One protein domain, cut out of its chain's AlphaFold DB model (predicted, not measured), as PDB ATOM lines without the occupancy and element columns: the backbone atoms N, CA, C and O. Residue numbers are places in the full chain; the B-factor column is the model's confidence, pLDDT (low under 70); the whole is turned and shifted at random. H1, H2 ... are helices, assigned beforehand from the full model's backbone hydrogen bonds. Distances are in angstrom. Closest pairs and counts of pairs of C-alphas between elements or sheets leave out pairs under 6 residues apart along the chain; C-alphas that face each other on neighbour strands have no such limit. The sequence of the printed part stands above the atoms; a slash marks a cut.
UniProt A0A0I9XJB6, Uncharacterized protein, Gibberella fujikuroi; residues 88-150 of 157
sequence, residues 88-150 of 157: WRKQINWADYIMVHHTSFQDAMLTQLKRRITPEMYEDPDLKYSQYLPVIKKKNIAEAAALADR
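Overview. This is residues 88 to 150 of the 157 residues of an uncharacterized protein of Gibberella fujikuroi (UniProt A0A0I9XJB6). Residues 88 to 105 of long helix H1 stick out as an arm; H3 packs across its later part, and a tail holds H4. The printed part has 63 residues with four named helices in chain order, H1 to H4, all helix. It is loose, radius of gyration of the C-alphas 14.8 A, spans 46 by 31 by 15 A.

Arrangement. H1, residues 88 to 116, touches H3, residues 130 to 138, with residues 107 to 114 alone, about perpendicular at 74 degrees; closest are C-alphas Lys 114 and Ile 136, 6.3 A. H2, residues 120 to 123, is close to H3 but not clearly touching: C-alphas Tyr 122 and Leu 133 are 7.5 A apart. H4, residues 143 to 148, is apart from these. Within hydrogen-bond range are 23 of 25 O i to N i+4 pairs in H1, 3 of 5 in H3, 0 of 2 in H4, beside its 1 of 3 O i to N i+3 pairs.

Along the chain. Find C-alpha 88 at (68.942, -48.126, 26.806); H1 runs 42.1 A from there. H4 ends at C-alpha 148, (72.713, -23.125, 9.375).

Size, cuts and confidence. Residues 88 and 136 to 150 have pLDDT under 70.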
ATOM      1  N   TRP A  88      67.777 -48.714  27.464       69.19
ATOM      2  CA  TRP A  88      68.942 -48.126  26.806       69.19
ATOM      3  C   TRP A  88      68.592 -46.900  25.970       69.19
ATOM      4  O   TRP A  88      69.496 -46.214  25.509       69.19
ATOM      5  N   ARG A  89      67.310 -46.539  25.826       70.75
ATOM      6  CA  ARG A  89      66.913 -45.344  25.060       70.75
ATOM      7  C   ARG A  89      67.556 -44.074  25.596       70.75
ATOM      8  O   ARG A  89      68.046 -43.269  24.820       70.75
ATOM      9  N   LYS A  90      67.614 -43.910  26.922       77.06
ATOM     10  CA  LYS A  90      68.297 -42.756  27.528       77.06
ATOM     11  C   LYS A  90      69.800 -42.765  27.213       77.06
ATOM     12  O   LYS A  90      70.372 -41.709  26.960       77.06
ATOM     13  N   GLN A  91      70.413 -43.951  27.182       79.44
ATOM     14  CA  GLN A  91      71.832 -44.132  26.867       79.44
ATOM     15  C   GLN A  91      72.158 -43.988  25.366       79.44
ATOM     16  O   GLN A  91      73.255 -43.581  25.005       79.44
ATOM     17  N   ILE A  92      71.216 -44.282  24.478       81.44
ATOM     18  CA  ILE A  92      71.375 -44.033  23.043       81.44
ATOM     19  C   ILE A  92      71.197 -42.539  22.779       81.44
ATOM     20  O   ILE A  92      72.054 -41.921  22.163       81.44
ATOM     21  N   ASN A  93      70.166 -41.924  23.361       80.62
ATOM     22  CA  ASN A  93      69.887 -40.505  23.166       80.62
ATOM     23  C   ASN A  93      71.027 -39.598  23.660       80.62
ATOM     24  O   ASN A  93      71.363 -38.642  22.969       80.62
ATOM     25  N   TRP A  94      71.640 -39.865  24.828       84.69
ATOM     26  CA  TRP A  94      72.787 -39.044  25.264       84.69
ATOM     27  C   TRP A  94      74.019 -39.279  24.376       84.69
ATOM     28  O   TRP A  94      74.759 -38.333  24.116       84.69
ATOM     29  N   ALA A  95      74.235 -40.509  23.892       85.88
ATOM     30  CA  ALA A  95      75.362 -40.829  23.027       85.88
ATOM     31  C   ALA A  95      75.210 -40.136  21.667       85.88
ATOM     32  O   ALA A  95      76.153 -39.496  21.207       85.88
ATOM     33  N   ASP A  96      74.010 -40.176  21.086       86.94
ATOM     34  CA  ASP A  96      73.668 -39.445  19.865       86.94
ATOM     35  C   ASP A  96      73.824 -37.937  20.067       86.94
ATOM     36  O   ASP A  96      74.476 -37.275  19.261       86.94
ATOM     37  N   TYR A  97      73.308 -37.396  21.177       87.94
ATOM     38  CA  TYR A  97      73.456 -35.982  21.523       87.94
ATOM     39  C   TYR A  97      74.935 -35.577  21.568       87.94
ATOM     40  O   TYR A  97      75.357 -34.654  20.870       87.94
ATOM     41  N   ILE A  98      75.760 -36.300  22.328       90.62
ATOM     42  CA  ILE A  98      77.188 -35.995  22.432       90.62
ATOM     43  C   ILE A  98      77.888 -36.134  21.095       90.62
ATOM     44  O   ILE A  98      78.691 -35.272  20.756       90.62
ATOM     45  N   MET A  99      77.596 -37.177  20.327       86.12
ATOM     46  CA  MET A  99      78.251 -37.404  19.047       86.12
ATOM     47  C   MET A  99      77.931 -36.281  18.052       86.12
ATOM     48  O   MET A  99      78.841 -35.766  17.397       86.12
ATOM     49  N   VAL A 100      76.670 -35.842  17.982       87.00
ATOM     50  CA  VAL A 100      76.238 -34.730  17.123       87.00
ATOM     51  C   VAL A 100      76.888 -33.418  17.556       87.00
ATOM     52  O   VAL A 100      77.452 -32.705  16.720       87.00
ATOM     53  N   HIS A 101      76.871 -33.103  18.853       86.62
ATOM     54  CA  HIS A 101      77.440 -31.856  19.364       86.62
ATOM     55  C   HIS A 101      78.968 -31.828  19.287       86.62
ATOM     56  O   HIS A 101      79.531 -30.816  18.871       86.62
ATOM     57  N   HIS A 102      79.641 -32.934  19.606       86.44
ATOM     58  CA  HIS A 102      81.090 -33.064  19.478       86.44
ATOM     59  C   HIS A 102      81.527 -32.866  18.026       86.44
ATOM     60  O   HIS A 102      82.401 -32.045  17.753       86.44
ATOM     61  N   THR A 103      80.877 -33.559  17.088       82.81
ATOM     62  CA  THR A 103      81.203 -33.446  15.660       82.81
ATOM     63  C   THR A 103      80.950 -32.030  15.149       82.81
ATOM     64  O   THR A 103      81.805 -31.461  14.478       82.81
ATOM     65  N   SER A 104      79.825 -31.417  15.528       81.69
ATOM     66  CA  SER A 104      79.485 -30.046  15.119       81.69
ATOM     67  C   SER A 104      80.471 -29.012  15.667       81.69
ATOM     68  O   SER A 104      80.913 -28.124  14.937       81.69
ATOM     69  N   PHE A 105      80.852 -29.136  16.941       84.88
ATOM     70  CA  PHE A 105      81.826 -28.246  17.569       84.88
ATOM     71  C   PHE A 105      83.213 -28.400  16.942       84.88
ATOM     72  O   PHE A 105      83.857 -27.407  16.598       84.88
ATOM     73  N   GLN A 106      83.654 -29.641  16.741       84.50
ATOM     74  CA  GLN A 106      84.924 -29.940  16.097       84.50
ATOM     75  C   GLN A 106      84.969 -29.356  14.678       84.50
ATOM     76  O   GLN A 106      85.943 -28.703  14.312       84.50
ATOM     77  N   ASP A 107      83.895 -29.502  13.907       78.44
ATOM     78  CA  ASP A 107      83.777 -28.923  12.572       78.44
ATOM     79  C   ASP A 107      83.839 -27.391  12.578       78.44
ATOM     80  O   ASP A 107      84.524 -26.793  11.740       78.44
ATOM     81  N   ALA A 108      83.144 -26.740  13.512       81.31
ATOM     82  CA  ALA A 108      83.165 -25.287  13.650       81.31
ATOM     83  C   ALA A 108      84.575 -24.777  13.993       81.31
ATOM     84  O   ALA A 108      85.072 -23.835  13.367       81.31
ATOM     85  N   MET A 109      85.253 -25.452  14.922       82.25
ATOM     86  CA  MET A 109      86.631 -25.154  15.312       82.25
ATOM     87  C   MET A 109      87.604 -25.331  14.145       82.25
ATOM     88  O   MET A 109      88.368 -24.416  13.838       82.25
ATOM     89  N   LEU A 110      87.546 -26.466  13.443       82.00
ATOM     90  CA  LEU A 110      88.389 -26.727  12.273       82.00
ATOM     91  C   LEU A 110      88.142 -25.704  11.156       82.00
ATOM     92  O   LEU A 110      89.087 -25.271  10.498       82.00
ATOM     93  N   THR A 111      86.899 -25.250  10.982       75.88
ATOM     94  CA  THR A 111      86.546 -24.204  10.009       75.88
ATOM     95  C   THR A 111      87.178 -22.856  10.363       75.88
ATOM     96  O   THR A 111      87.705 -22.179   9.478       75.88
ATOM     97  N   GLN A 112      87.173 -22.460  11.640       78.00
ATOM     98  CA  GLN A 112      87.853 -21.234  12.066       78.00
ATOM     99  C   GLN A 112      89.375 -21.351  11.942       78.00
ATOM    100  O   GLN A 112      90.031 -20.440  11.428       78.00
ATOM    101  N   LEU A 113      89.933 -22.487  12.366       77.06
ATOM    102  CA  LEU A 113      91.371 -22.742  12.351       77.06
ATOM    103  C   LEU A 113      91.931 -22.871  10.934       77.06
ATOM    104  O   LEU A 113      93.068 -22.468  10.715       77.06
ATOM    105  N   LYS A 114      91.133 -23.311   9.950       75.75
ATOM    106  CA  LYS A 114      91.519 -23.375   8.528       75.75
ATOM    107  C   LYS A 114      92.149 -22.076   8.021       75.75
ATOM    108  O   LYS A 114      93.090 -22.126   7.237       75.75
ATOM    109  N   ARG A 115      91.676 -20.916   8.492       72.88
ATOM    110  CA  ARG A 115      92.201 -19.589   8.108       72.88
ATOM    111  C   ARG A 115      93.612 -19.298   8.638       72.88
ATOM    112  O   ARG A 115      94.208 -18.304   8.242       72.88
ATOM    113  N   ARG A 116      94.118 -20.114   9.562       75.81
ATOM    114  CA  ARG A 116      95.424 -19.971  10.219       75.81
ATOM    115  C   ARG A 116      96.427 -21.052   9.811       75.81
ATOM    116  O   ARG A 116      97.571 -20.976  10.238       75.81
ATOM    117  N   ILE A 117      96.017 -22.036   9.007       73.94
ATOM    118  CA  ILE A 117      96.891 -23.127   8.558       73.94
ATOM    119  C   ILE A 117      97.682 -22.660   7.336       73.94
ATOM    120  O   ILE A 117      97.093 -22.228   6.343       73.94
ATOM    121  N   THR A 118      99.010 -22.747   7.410       76.38
ATOM    122  CA  THR A 118      99.913 -22.404   6.304       76.38
ATOM    123  C   THR A 118     100.016 -23.555   5.293       76.38
ATOM    124  O   THR A 118      99.764 -24.708   5.649       76.38
ATOM    125  N   PRO A 119     100.388 -23.284   4.027       70.38
ATOM    126  CA  PRO A 119     100.545 -24.320   3.000       70.38
ATOM    127  C   PRO A 119     101.505 -25.449   3.406       70.38
ATOM    128  O   PRO A 119     101.207 -26.614   3.177       70.38
ATOM    129  N   GLU A 120     102.601 -25.110   4.087       73.06
ATOM    130  CA  GLU A 120     103.615 -26.063   4.565       73.06
ATOM    131  C   GLU A 120     103.034 -27.117   5.526       73.06
ATOM    132  O   GLU A 120     103.396 -28.287   5.464       73.06
ATOM    133  N   MET A 121     102.049 -26.738   6.348       71.81
ATOM    134  CA  MET A 121     101.383 -27.647   7.289       71.81
ATOM    135  C   MET A 121     100.441 -28.657   6.609       71.81
ATOM    136  O   MET A 121      99.998 -29.607   7.255       71.81
ATOM    137  N   TYR A 122     100.087 -28.454   5.333       70.19
ATOM    138  CA  TYR A 122      99.301 -29.423   4.558       70.19
ATOM    139  C   TYR A 122     100.161 -30.483   3.869       70.19
ATOM    140  O   TYR A 122      99.633 -31.560   3.576       70.19
ATOM    141  N   GLU A 123     101.421 -30.156   3.578       76.12
ATOM    142  CA  GLU A 123     102.366 -31.010   2.854       76.12
ATOM    143  C   GLU A 123     103.051 -32.013   3.796       76.12
ATOM    144  O   GLU A 123     103.179 -33.180   3.435       76.12
ATOM    145  N   ASP A 124     103.398 -31.597   5.023       76.00
ATOM    146  CA  ASP A 124     103.986 -32.471   6.052       76.00
ATOM    147  C   ASP A 124     103.231 -32.374   7.395       76.00
ATOM    148  O   ASP A 124     103.651 -31.687   8.332       76.00
ATOM    149  N   PRO A 125     102.038 -32.984   7.488       72.94
ATOM    150  CA  PRO A 125     101.241 -32.936   8.698       72.94
ATOM    151  C   PRO A 125     101.759 -33.911   9.754       72.94
ATOM    152  O   PRO A 125     101.907 -35.109   9.511       72.94
ATOM    153  N   ASP A 126     101.882 -33.414  10.983       77.50
ATOM    154  CA  ASP A 126     102.109 -34.250  12.158       77.50
ATOM    155  C   ASP A 126     101.063 -35.382  12.220       77.50
ATOM    156  O   ASP A 126      99.855 -35.140  12.071       77.50
ATOM    157  N   LEU A 127     101.502 -36.621  12.482       74.44
ATOM    158  CA  LEU A 127     100.657 -37.825  12.388       74.44
ATOM    159  C   LEU A 127      99.363 -37.700  13.218       74.44
ATOM    160  O   LEU A 127      98.298 -38.178  12.829       74.44
ATOM    161  N   LYS A 128      99.458 -36.985  14.345       78.50
ATOM    162  CA  LYS A 128      98.369 -36.701  15.287       78.50
ATOM    163  C   LYS A 128      97.223 -35.879  14.683       78.50
ATOM    164  O   LYS A 128      96.084 -36.010  15.127       78.50
ATOM    165  N   TYR A 129      97.499 -35.029  13.696       73.69
ATOM    166  CA  TYR A 129      96.518 -34.096  13.128       73.69
ATOM    167  C   TYR A 129      96.061 -34.480  11.719       73.69
ATOM    168  O   TYR A 129      95.109 -33.894  11.198       73.69
ATOM    169  N   SER A 130      96.672 -35.513  11.132       76.50
ATOM    170  CA  SER A 130      96.365 -36.006   9.786       76.50
ATOM    171  C   SER A 130      94.881 -36.362   9.599       76.50
ATOM    172  O   SER A 130      94.286 -36.042   8.571       76.50
ATOM    173  N   GLN A 131      94.230 -36.896  10.640       80.00
ATOM    174  CA  GLN A 131      92.804 -37.255  10.614       80.00
ATOM    175  C   GLN A 131      91.843 -36.070  10.399       80.00
ATOM    176  O   GLN A 131      90.708 -36.269   9.969       80.00
ATOM    177  N   TYR A 132      92.278 -34.833  10.656       76.06
ATOM    178  CA  TYR A 132      91.448 -33.634  10.499       76.06
ATOM    179  C   TYR A 132      91.632 -32.950   9.139       76.06
ATOM    180  O   TYR A 132      90.759 -32.197   8.701       76.06
ATOM    181  N   LEU A 133      92.731 -33.229   8.428       73.50
ATOM    182  CA  LEU A 133      93.033 -32.598   7.142       73.50
ATOM    183  C   LEU A 133      91.974 -32.839   6.056       73.50
ATOM    184  O   LEU A 133      91.678 -31.888   5.330       73.50
ATOM    185  N   PRO A 134      91.356 -34.032   5.923       73.81
ATOM    186  CA  PRO A 134      90.289 -34.239   4.948       73.81
ATOM    187  C   PRO A 134      89.089 -33.314   5.183       73.81
ATOM    188  O   PRO A 134      88.553 -32.759   4.227       73.81
ATOM    189  N   VAL A 135      88.703 -33.086   6.444       70.06
ATOM    190  CA  VAL A 135      87.578 -32.209   6.822       70.06
ATOM    191  C   VAL A 135      87.884 -30.752   6.468       70.06
ATOM    192  O   VAL A 135      87.055 -30.048   5.889       70.06
ATOM    193  N   ILE A 136      89.119 -30.324   6.733       69.19
ATOM    194  CA  ILE A 136      89.608 -28.979   6.418       69.19
ATOM    195  C   ILE A 136      89.688 -28.766   4.895       69.19
ATOM    196  O   ILE A 136      89.287 -27.709   4.399       69.19
ATOM    197  N   LYS A 137      90.152 -29.769   4.132       69.69
ATOM    198  CA  LYS A 137      90.254 -29.717   2.661       69.69
ATOM    199  C   LYS A 137      88.879 -29.738   1.974       69.69
ATOM    200  O   LYS A 137      88.700 -29.027   0.990       69.69
ATOM    201  N   LYS A 138      87.903 -30.492   2.497       64.69
ATOM    202  CA  LYS A 138      86.597 -30.742   1.852       64.69
ATOM    203  C   LYS A 138      85.624 -29.554   1.894       64.69
ATOM    204  O   LYS A 138      84.882 -29.355   0.939       64.69
ATOM    205  N   LYS A 139      85.644 -28.722   2.945       57.56
ATOM    206  CA  LYS A 139      84.748 -27.553   3.056       57.56
ATOM    207  C   LYS A 139      85.249 -26.369   2.218       57.56
ATOM    208  O   LYS A 139      85.977 -25.498   2.707       57.56
ATOM    209  N   ASN A 140      84.847 -26.332   0.947       52.97
ATOM    210  CA  ASN A 140      84.721 -25.080   0.201       52.97
ATOM    211  C   ASN A 140      83.499 -24.316   0.737       52.97
ATOM    212  O   ASN A 140      82.497 -24.911   1.122       52.97
ATOM    213  N   ILE A 141      83.616 -22.993   0.796       51.41
ATOM    214  CA  ILE A 141      82.816 -22.034   1.587       51.41
ATOM    215  C   ILE A 141      81.279 -22.103   1.361       51.41
ATOM    216  O   ILE A 141      80.527 -21.520   2.135       51.41
ATOM    217  N   ALA A 142      80.789 -22.860   0.374       49.03
ATOM    218  CA  ALA A 142      79.373 -22.947   0.009       49.03
ATOM    219  C   ALA A 142      78.515 -23.881   0.896       49.03
ATOM    220  O   ALA A 142      77.342 -23.593   1.110       49.03
ATOM    221  N   GLU A 143      79.060 -24.975   1.444       50.50
ATOM    222  CA  GLU A 143      78.244 -25.976   2.169       50.50
ATOM    223  C   GLU A 143      77.927 -25.590   3.625       50.50
ATOM    224  O   GLU A 143      76.917 -26.019   4.177       50.50
ATOM    225  N   ALA A 144      78.755 -24.751   4.254       48.41
ATOM    226  CA  ALA A 144      78.555 -24.342   5.648       48.41
ATOM    227  C   ALA A 144      77.343 -23.409   5.835       48.41
ATOM    228  O   ALA A 144      76.713 -23.437   6.888       48.41
ATOM    229  N   ALA A 145      76.988 -22.623   4.812       47.31
ATOM    230  CA  ALA A 145      75.824 -21.736   4.849       47.31
ATOM    231  C   ALA A 145      74.494 -22.512   4.772       47.31
ATOM    232  O   ALA A 145      73.525 -22.141   5.423       47.31
ATOM    233  N   ALA A 146      74.467 -23.635   4.048       51.94
ATOM    234  CA  ALA A 146      73.254 -24.430   3.844       51.94
ATOM    235  C   ALA A 146      72.829 -25.260   5.074       51.94
ATOM    236  O   ALA A 146      71.682 -25.696   5.152       51.94
ATOM    237  N   LEU A 147      73.740 -25.504   6.027       44.66
ATOM    238  CA  LEU A 147      73.436 -26.261   7.248       44.66
ATOM    239  C   LEU A 147      72.839 -25.375   8.356       44.66
ATOM    240  O   LEU A 147      72.025 -25.854   9.139       44.66
ATOM    241  N   ALA A 148      73.223 -24.093   8.401       49.19
ATOM    242  CA  ALA A 148      72.713 -23.125   9.375       49.19
ATOM    243  C   ALA A 148      71.252 -22.730   9.093       49.19
ATOM    244  O   ALA A 148      70.475 -22.585  10.027       49.19
ATOM    245  N   ASP A 149      70.864 -22.664   7.817       49.09
ATOM    246  CA  ASP A 149      69.494 -22.350   7.372       49.09
ATOM    247  C   ASP A 149      68.490 -23.493   7.614       49.09
ATOM    248  O   ASP A 149      67.283 -23.331   7.447       49.09
ATOM    249  N   ARG A 150      68.981 -24.687   7.979       49.53
ATOM    250  CA  ARG A 150      68.170 -25.904   8.134       49.53
ATOM    251  C   ARG A 150      67.875 -26.280   9.580       49.53
ATOM    252  O   ARG A 150      67.181 -27.272   9.794       49.53
TER     253      ARG A 150